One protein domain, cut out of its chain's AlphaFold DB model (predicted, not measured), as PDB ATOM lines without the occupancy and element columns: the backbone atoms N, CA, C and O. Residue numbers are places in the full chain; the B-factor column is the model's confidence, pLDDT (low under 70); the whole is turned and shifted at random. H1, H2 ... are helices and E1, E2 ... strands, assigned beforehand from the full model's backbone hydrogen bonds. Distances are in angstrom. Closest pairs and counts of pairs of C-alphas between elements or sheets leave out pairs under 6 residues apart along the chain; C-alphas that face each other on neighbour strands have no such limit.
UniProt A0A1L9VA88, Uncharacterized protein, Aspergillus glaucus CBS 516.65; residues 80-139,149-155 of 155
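Overview. This is residues 80 to 139 and 149 to 155 of the 155 residues of an uncharacterized protein of Aspergillus glaucus CBS 516.65 (UniProt A0A1L9VA88). One long helix, H2, runs along the length of the domain, with a small two-strand parallel sheet, E1 and E2, near its last residues and the short helix H1 at a corner by its first. The unnamed residues 84 to 99 loop out from E1 and run back to H1. The 67 printed residues hold two named helices and two named strands, in the order E1, H1, H2, E2, of mixed class, with under half of the residues in named elements. The whole is compact, with a radius of gyration of the C-alphas of 11.7 A, and only just elongated, spanning 34 by 22 by 17 A.

Along the chain. E1 is residues 81 to 83, beginning at C-alpha 81 (128.489, 289.923, 208.508). H1 is residues 100 to 104. H2 is residues 109 to 125, 23.9 A long, from C-alpha 109 at (111.952, 271.560, 215.204). E2 is residues 130 to 132, ending at C-alpha 132 (122.913, 286.830, 207.219).

Arrangement. E1 and E2 are parallel neighbours at 34 degrees; N 82 and O 130 are 2.9 A apart, within hydrogen-bond range. E1, H1, H2 and E2 form a strand-helix-strand unit, two parallel neighbour strands with helices between, with a right-handed crossover. The closest C-alphas of H2 and E2, those of Gly 120 and Val 131, are 6.8 A apart. H1 and H2 only just touch, and only at the corner, with 3 pairs of C-alphas within 8 A; the closest are those of Leu 103 and Ile 112, 6.3 A, and H2 touches with residues 111 to 112 alone. H1 and E2 are apart. In H1 and H2 every O i to N i+4 pair is within hydrogen-bond range.

Size, cuts and confidence. The C-alphas of Phe 92 and Asp 155, the two farthest apart, are 35.3 A from each other. Residues 140 to 148 are cut out, with 10.3 A between C-alphas 139 and 149. The link E1 to H1 is long, with 16 residues. No printed residue is under 70 in pLDDT.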
ATOM      1  N   GLN A  80     131.402 292.022 211.583       95.62
ATOM      2  CA  GLN A  80     131.524 291.336 210.312       95.62
ATOM      3  C   GLN A  80     130.301 290.449 210.103       95.62
ATOM      4  O   GLN A  80     129.947 289.625 210.954       95.62
ATOM      5  N   PHE A  81     129.669 290.648 208.952       95.19
ATOM      6  CA  PHE A  81     128.489 289.923 208.508       95.19
ATOM      7  C   PHE A  81     128.914 288.840 207.533       95.19
ATOM      8  O   PHE A  81     129.825 289.052 206.725       95.19
ATOM      9  N   LYS A  82     128.257 287.684 207.596       94.94
ATOM     10  CA  LYS A  82     128.599 286.578 206.718       94.94
ATOM     11  C   LYS A  82     127.387 285.814 206.209       94.94
ATOM     12  O   LYS A  82     126.506 285.441 206.977       94.94
ATOM     13  N   ASP A  83     127.397 285.592 204.897       92.44
ATOM     14  CA  ASP A  83     126.345 284.882 204.175       92.44
ATOM     15  C   ASP A  83     126.428 283.362 204.304       92.44
ATOM     16  O   ASP A  83     127.526 282.783 204.329       92.44
ATOM     17  N   GLY A  84     125.229 282.773 204.254       85.38
ATOM     18  CA  GLY A  84     124.958 281.377 203.936       85.38
ATOM     19  C   GLY A  84     124.000 280.712 204.924       85.38
ATOM     20  O   GLY A  84     124.409 280.321 206.014       85.38
ATOM     21  N   ASP A  85     122.741 280.528 204.514       83.69
ATOM     22  CA  ASP A  85     121.716 279.837 205.318       83.69
ATOM     23  C   ASP A  85     122.071 278.361 205.571       83.69
ATOM     24  O   ASP A  85     121.831 277.823 206.648       83.69
ATOM     25  N   GLN A  86     122.705 277.726 204.583       91.50
ATOM     26  CA  GLN A  86     123.158 276.335 204.637       91.50
ATOM     27  C   GLN A  86     124.624 276.181 205.080       91.50
ATOM     28  O   GLN A  86     125.185 275.097 204.937       91.50
ATOM     29  N   GLY A  87     125.286 277.239 205.562       92.00
ATOM     30  CA  GLY A  87     126.688 277.181 205.996       92.00
ATOM     31  C   GLY A  87     127.590 278.272 205.420       92.00
ATOM     32  O   GLY A  87     127.204 279.067 204.570       92.00
ATOM     33  N   LEU A  88     128.835 278.309 205.895       92.81
ATOM     34  CA  LEU A  88     129.792 279.376 205.607       92.81
ATOM     35  C   LEU A  88     130.278 279.379 204.142       92.81
ATOM     36  O   LEU A  88     131.085 278.543 203.734       92.81
ATOM     37  N   ILE A  89     129.886 280.393 203.364       89.81
ATOM     38  CA  ILE A  89     130.247 280.495 201.938       89.81
ATOM     39  C   ILE A  89     131.696 280.969 201.737       89.81
ATOM     40  O   ILE A  89     132.090 282.019 202.249       89.81
ATOM     41  N   GLY A  90     132.466 280.277 200.892       89.94
ATOM     42  CA  GLY A  90     133.766 280.758 200.392       89.94
ATOM     43  C   GLY A  90     134.953 280.535 201.333       89.94
ATOM     44  O   GLY A  90     135.956 281.239 201.224       89.94
ATOM     45  N   TYR A  91     134.853 279.570 202.250       92.75
ATOM     46  CA  TYR A  91     135.924 279.203 203.175       92.75
ATOM     47  C   TYR A  91     136.245 277.714 203.091       92.75
ATOM     48  O   TYR A  91     135.366 276.879 202.898       92.75
ATOM     49  N   PHE A  92     137.519 277.378 203.291       93.69
ATOM     50  CA  PHE A  92     137.941 275.995 203.495       93.69
ATOM     51  C   PHE A  92     137.626 275.527 204.915       93.69
ATOM     52  O   PHE A  92     137.604 276.328 205.863       93.69
ATOM     53  N   TYR A  93     137.473 274.208 205.059       94.19
ATOM     54  CA  TYR A  93     137.130 273.561 206.328       94.19
ATOM     55  C   TYR A  93     135.828 274.146 206.896       94.19
ATOM     56  O   TYR A  93     135.820 274.708 207.995       94.19
ATOM     57  N   ALA A  94     134.784 274.102 206.070       94.44
ATOM     58  CA  ALA A  94     133.421 274.526 206.358       94.44
ATOM     59  C   ALA A  94     132.458 273.454 205.831       94.44
ATOM     60  O   ALA A  94     132.777 272.773 204.850       94.44
ATOM     61  N   SER A  95     131.314 273.301 206.484       95.31
ATOM     62  CA  SER A  95     130.287 272.335 206.101       95.31
ATOM     63  C   SER A  95     129.288 272.947 205.117       95.31
ATOM     64  O   SER A  95     128.978 274.136 205.184       95.31
ATOM     65  N   GLY A  96     128.767 272.116 204.211       94.19
ATOM     66  CA  GLY A  96     127.577 272.419 203.414       94.19
ATOM     67  C   GLY A  96     126.396 271.630 203.966       94.19
ATOM     68  O   GLY A  96     126.339 270.412 203.790       94.19
ATOM     69  N   PHE A  97     125.506 272.305 204.684       95.50
ATOM     70  CA  PHE A  97     124.302 271.714 205.262       95.50
ATOM     71  C   PHE A  97     123.172 271.630 204.225       95.50
ATOM     72  O   PHE A  97     123.322 272.075 203.089       95.50
ATOM     73  N   ALA A  98     122.034 271.035 204.594       95.56
ATOM     74  CA  ALA A  98     120.861 271.053 203.727       95.56
ATOM     75  C   ALA A  98     120.332 272.486 203.574       95.56
ATOM     76  O   ALA A  98     120.323 273.250 204.538       95.56
ATOM     77  N   GLU A  99     119.822 272.825 202.395       93.81
ATOM     78  CA  GLU A  99     119.100 274.083 202.208       93.81
ATOM     79  C   GLU A  99     117.897 274.180 203.149       93.81
ATOM     80  O   GLU A  99     117.240 273.175 203.455       93.81
ATOM     81  N   THR A 100     117.582 275.402 203.572       93.06
ATOM     82  CA  THR A 100     116.489 275.695 204.505       93.06
ATOM     83  C   THR A 100     115.166 275.075 204.054       93.06
ATOM     84  O   THR A 100     114.478 274.462 204.871       93.06
ATOM     85  N   SER A 101     114.846 275.130 202.754       93.81
ATOM     86  CA  SER A 101     113.607 274.559 202.208       93.81
ATOM     87  C   SER A 101     113.521 273.041 202.352       93.81
ATOM     88  O   SER A 101     112.431 272.487 202.448       93.81
ATOM     89  N   THR A 102     114.659 272.349 202.336       95.00
ATOM     90  CA  THR A 102     114.721 270.895 202.539       95.00
ATOM     91  C   THR A 102     114.681 270.572 204.029       95.00
ATOM     92  O   THR A 102     113.999 269.637 204.442       95.00
ATOM     93  N   LEU A 103     115.368 271.368 204.854       95.44
ATOM     94  CA  LEU A 103     115.396 271.205 206.306       95.44
ATOM     95  C   LEU A 103     113.992 271.302 206.916       95.44
ATOM     96  O   LEU A 103     113.605 270.464 207.725       95.44
ATOM     97  N   VAL A 104     113.203 272.293 206.513       94.00
ATOM     98  CA  VAL A 104     111.835 272.500 207.022       94.00
ATOM     99  C   VAL A 104     110.819 271.469 206.535       94.00
ATOM    100  O   VAL A 104     109.847 271.217 207.242       94.00
ATOM    101  N   GLN A 105     111.066 270.786 205.410       95.19
ATOM    102  CA  GLN A 105     110.226 269.665 204.953       95.19
ATOM    103  C   GLN A 105     110.265 268.458 205.899       95.19
ATOM    104  O   GLN A 105     109.461 267.539 205.758       95.19
ATOM    105  N   THR A 106     111.171 268.450 206.877       97.06
ATOM    106  CA  THR A 106     111.197 267.448 207.947       97.06
ATOM    107  C   THR A 106     110.096 267.674 208.983       97.06
ATOM    108  O   THR A 106     109.712 266.731 209.670       97.06
ATOM    109  N   PHE A 107     109.592 268.911 209.107       96.00
ATOM    110  CA  PHE A 107     108.689 269.358 210.175       96.00
ATOM    111  C   PHE A 107     109.214 269.056 211.594       96.00
ATOM    112  O   PHE A 107     108.452 269.055 212.563       96.00
ATOM    113  N   ASP A 108     110.526 268.843 211.733       97.94
ATOM    114  CA  ASP A 108     111.197 268.520 212.986       97.94
ATOM    115  C   ASP A 108     111.933 269.758 213.517       97.94
ATOM    116  O   ASP A 108     112.957 270.193 212.988       97.94
ATOM    117  N   ARG A 109     111.393 270.347 214.589       97.00
ATOM    118  CA  ARG A 109     111.952 271.560 215.204       97.00
ATOM    119  C   ARG A 109     113.324 271.329 215.826       97.00
ATOM    120  O   ARG A 109     114.127 272.261 215.835       97.00
ATOM    121  N   ASP A 110     113.585 270.128 216.328       98.38
ATOM    122  CA  ASP A 110     114.861 269.805 216.960       98.38
ATOM    123  C   ASP A 110     115.941 269.673 215.887       98.38
ATOM    124  O   ASP A 110     117.035 270.220 216.043       98.38
ATOM    125  N   LEU A 111     115.613 269.049 214.754       97.56
ATOM    126  CA  LEU A 111     116.511 268.974 213.602       97.56
ATOM    127  C   LEU A 111     116.776 270.357 212.987       97.56
ATOM    128  O   LEU A 111     117.927 270.685 212.692       97.56
ATOM    129  N   ILE A 112     115.736 271.192 212.855       96.38
ATOM    130  CA  ILE A 112     115.875 272.582 212.393       96.38
ATOM    131  C   ILE A 112     116.824 273.359 213.314       96.38
ATOM    132  O   ILE A 112     117.762 274.004 212.840       96.38
ATOM    133  N   TYR A 113     116.608 273.280 214.631       97.00
ATOM    134  CA  TYR A 113     117.455 273.946 215.619       97.00
ATOM    135  C   TYR A 113     118.900 273.449 215.552       97.00
ATOM    136  O   TYR A 113     119.823 274.261 215.534       97.00
ATOM    137  N   LEU A 114     119.106 272.132 215.484       97.69
ATOM    138  CA  LEU A 114     120.434 271.529 215.459       97.69
ATOM    139  C   LEU A 114     121.251 272.020 214.261       97.69
ATOM    140  O   LEU A 114     122.397 272.436 214.434       97.69
ATOM    141  N   GLN A 115     120.663 272.008 213.061       96.69
ATOM    142  CA  GLN A 115     121.356 272.459 211.858       96.69
ATOM    143  C   GLN A 115     121.636 273.966 211.897       96.69
ATOM    144  O   GLN A 115     122.767 274.383 211.657       96.69
ATOM    145  N   MET A 116     120.640 274.788 212.239       94.94
ATOM    146  CA  MET A 116     120.808 276.247 212.281       94.94
ATOM    147  C   MET A 116     121.815 276.675 213.357       94.94
ATOM    148  O   MET A 116     122.610 277.591 213.139       94.94
ATOM    149  N   ASN A 117     121.848 275.975 214.496       96.06
ATOM    150  CA  ASN A 117     122.880 276.173 215.509       96.06
ATOM    151  C   ASN A 117     124.269 275.788 214.978       96.06
ATOM    152  O   ASN A 117     125.221 276.527 215.202       96.06
ATOM    153  N   ALA A 118     124.396 274.678 214.243       96.50
ATOM    154  CA  ALA A 118     125.670 274.264 213.655       96.50
ATOM    155  C   ALA A 118     126.204 275.282 212.627       96.50
ATOM    156  O   ALA A 118     127.395 275.597 212.644       96.50
ATOM    157  N   VAL A 119     125.330 275.857 211.792       95.69
ATOM    158  CA  VAL A 119     125.681 276.952 210.868       95.69
ATOM    159  C   VAL A 119     126.201 278.168 211.641       95.69
ATOM    160  O   VAL A 119     127.285 278.676 211.343       95.69
ATOM    161  N   GLY A 120     125.468 278.606 212.669       95.19
ATOM    162  CA  GLY A 120     125.879 279.719 213.527       95.19
ATOM    163  C   GLY A 120     127.213 279.465 214.233       95.19
ATOM    164  O   GLY A 120     128.071 280.348 214.267       95.19
ATOM    165  N   ASP A 121     127.427 278.246 214.727       95.62
ATOM    166  CA  ASP A 121     128.664 277.834 215.389       95.62
ATOM    167  C   ASP A 121     129.871 277.876 214.445       95.62
ATOM    168  O   ASP A 121     130.945 278.327 214.850       95.62
ATOM    169  N   GLU A 122     129.735 277.418 213.196       95.94
ATOM    170  CA  GLU A 122     130.826 277.488 212.217       95.94
ATOM    171  C   GLU A 122     131.183 278.932 211.865       95.94
ATOM    172  O   GLU A 122     132.366 279.290 211.838       95.94
ATOM    173  N   ILE A 123     130.174 279.780 211.652       95.81
ATOM    174  CA  ILE A 123     130.369 281.197 211.335       95.81
ATOM    175  C   ILE A 123     131.032 281.921 212.518       95.81
ATOM    176  O   ILE A 123     132.020 282.640 212.330       95.81
ATOM    177  N   TYR A 124     130.569 281.664 213.742       95.31
ATOM    178  CA  TYR A 124     131.151 282.234 214.956       95.31
ATOM    179  C   TYR A 124     132.608 281.805 215.157       95.31
ATOM    180  O   TYR A 124     133.483 282.644 215.381       95.31
ATOM    181  N   LYS A 125     132.911 280.509 215.007       95.81
ATOM    182  CA  LYS A 125     134.279 279.973 215.144       95.81
ATOM    183  C   LYS A 125     135.247 280.526 214.098       95.81
ATOM    184  O   LYS A 125     136.456 280.481 214.308       95.81
ATOM    185  N   LYS A 126     134.738 281.060 212.986       95.56
ATOM    186  CA  LYS A 126     135.539 281.721 211.944       95.56
ATOM    187  C   LYS A 126     135.716 283.222 212.184       95.56
ATOM    188  O   LYS A 126     136.443 283.861 211.429       95.56
ATOM    189  N   GLY A 127     135.136 283.761 213.259       95.12
ATOM    190  CA  GLY A 127     135.361 285.127 213.735       95.12
ATOM    191  C   GLY A 127     134.302 286.144 213.312       95.12
ATOM    192  O   GLY A 127     134.502 287.339 213.526       95.12
ATOM    193  N   PHE A 128     133.188 285.701 212.729       95.94
ATOM    194  CA  PHE A 128     132.083 286.574 212.335       95.94
ATOM    195  C   PHE A 128     131.077 286.745 213.473       95.94
ATOM    196  O   PHE A 128     130.824 285.821 214.247       95.94
ATOM    197  N   GLN A 129     130.493 287.937 213.572       95.50
ATOM    198  CA  GLN A 129     129.569 288.293 214.649       95.50
ATOM    199  C   GLN A 129     128.107 288.177 214.222       95.50
ATOM    200  O   GLN A 129     127.242 288.026 215.083       95.50
ATOM    201  N   VAL A 130     127.824 288.271 212.919       95.19
ATOM    202  CA  VAL A 130     126.456 288.259 212.398       95.19
ATOM    203  C   VAL A 130     126.333 287.306 211.215       95.19
ATOM    204  O   VAL A 130     127.081 287.398 210.242       95.19
ATOM    205  N   VAL A 131     125.357 286.404 211.306       93.75
ATOM    206  CA  VAL A 131     124.924 285.538 210.207       93.75
ATOM    207  C   VAL A 131     123.839 286.267 209.421       93.75
ATOM    208  O   VAL A 131     122.875 286.755 210.013       93.75
ATOM    209  N   ASN A 132     123.967 286.326 208.098       92.62
ATOM    210  CA  ASN A 132     122.913 286.830 207.219       92.62
ATOM    211  C   ASN A 132     121.893 285.718 206.938       92.62
ATOM    212  O   ASN A 132     121.885 285.147 205.852       92.62
ATOM    213  N   GLY A 133     121.071 285.398 207.937       89.69
ATOM    214  CA  GLY A 133     120.062 284.341 207.867       89.69
ATOM    215  C   GLY A 133     119.301 284.163 209.190       89.69
ATOM    216  O   GLY A 133     119.615 284.848 210.172       89.69
ATOM    217  N   PRO A 134     118.311 283.253 209.255       89.62
ATOM    218  CA  PRO A 134     117.768 282.485 208.135       89.62
ATOM    219  C   PRO A 134     116.915 283.352 207.197       89.62
ATOM    220  O   PRO A 134     116.369 284.387 207.598       89.62
ATOM    221  N   THR A 135     116.736 282.906 205.958       91.62
ATOM    222  CA  THR A 135     115.874 283.589 204.993       91.62
ATOM    223  C   THR A 135     114.390 283.275 205.230       91.62
ATOM    224  O   THR A 135     113.930 282.144 205.110       91.62
ATOM    225  N   SER A 136     113.600 284.311 205.532       88.94
ATOM    226  CA  SER A 136     112.123 284.243 205.576       88.94
ATOM    227  C   SER A 136     111.453 284.856 204.338       88.94
ATOM    228  O   SER A 136     110.233 284.816 204.200       88.94
ATOM    229  N   GLY A 137     112.237 285.423 203.415       90.50
ATOM    230  CA  GLY A 137     111.758 286.012 202.169       90.50
ATOM    231  C   GLY A 137     112.748 285.752 201.032       90.50
ATOM    232  O   GLY A 137     113.903 286.147 201.157       90.50
ATOM    233  N   PRO A 138     112.328 285.154 199.904       92.06
ATOM    234  CA  PRO A 138     110.959 285.153 199.382       92.06
ATOM    235  C   PRO A 138     110.029 284.071 199.963       92.06
ATOM    236  O   PRO A 138     110.337 282.891 199.903       92.06
ATOM    237  N   LEU A 139     108.818 284.477 200.372       93.50
ATOM    238  CA  LEU A 139     107.729 283.600 200.858       93.50
ATOM    239  C   LEU A 139     107.099 282.695 199.778       93.50
ATOM    240  O   LEU A 139     106.122 282.011 200.034       93.50
ATOM    241  N   VAL A 149     114.488 278.169 197.600       92.62
ATOM    242  CA  VAL A 149     115.288 277.145 198.279       92.62
ATOM    243  C   VAL A 149     115.913 277.644 199.593       92.62
ATOM    244  O   VAL A 149     116.066 276.885 200.545       92.62
ATOM    245  N   GLU A 150     116.196 278.947 199.675       94.00
ATOM    246  CA  GLU A 150     116.745 279.596 200.871       94.00
ATOM    247  C   GLU A 150     115.673 279.788 201.961       94.00
ATOM    248  O   GLU A 150     115.991 279.920 203.142       94.00
ATOM    249  N   GLY A 151     114.393 279.805 201.570       92.06
ATOM    250  CA  GLY A 151     113.255 280.077 202.443       92.06
ATOM    251  C   GLY A 151     112.757 278.871 203.245       92.06
ATOM    252  O   GLY A 151     113.123 277.725 202.995       92.06
ATOM    253  N   LEU A 152     111.863 279.141 204.201       91.00
ATOM    254  CA  LEU A 152     111.247 278.125 205.067       91.00
ATOM    255  C   LEU A 152     109.993 277.463 204.463       91.00
ATOM    256  O   LEU A 152     109.559 276.431 204.955       91.00
ATOM    257  N   GLY A 153     109.386 278.047 203.431       88.31
ATOM    258  CA  GLY A 153     108.103 277.582 202.895       88.31
ATOM    259  C   GLY A 153     107.149 278.729 202.584       88.31
ATOM    260  O   GLY A 153     107.515 279.901 202.692       88.31
ATOM    261  N   GLN A 154     105.946 278.373 202.134       90.50
ATOM    262  CA  GLN A 154     104.889 279.309 201.737       90.50
ATOM    263  C   GLN A 154     103.743 279.419 202.756       90.50
ATOM    264  O   GLN A 154     102.793 280.158 202.486       90.50
ATOM    265  N   ASP A 155     103.796 278.664 203.860       89.25
ATOM    266  CA  ASP A 155     102.787 278.674 204.930       89.25
ATOM    267  C   ASP A 155     102.994 279.782 205.976       89.25
ATOM    268  O   ASP A 155     104.146 280.237 206.172       89.25
TER     269      ASP A 155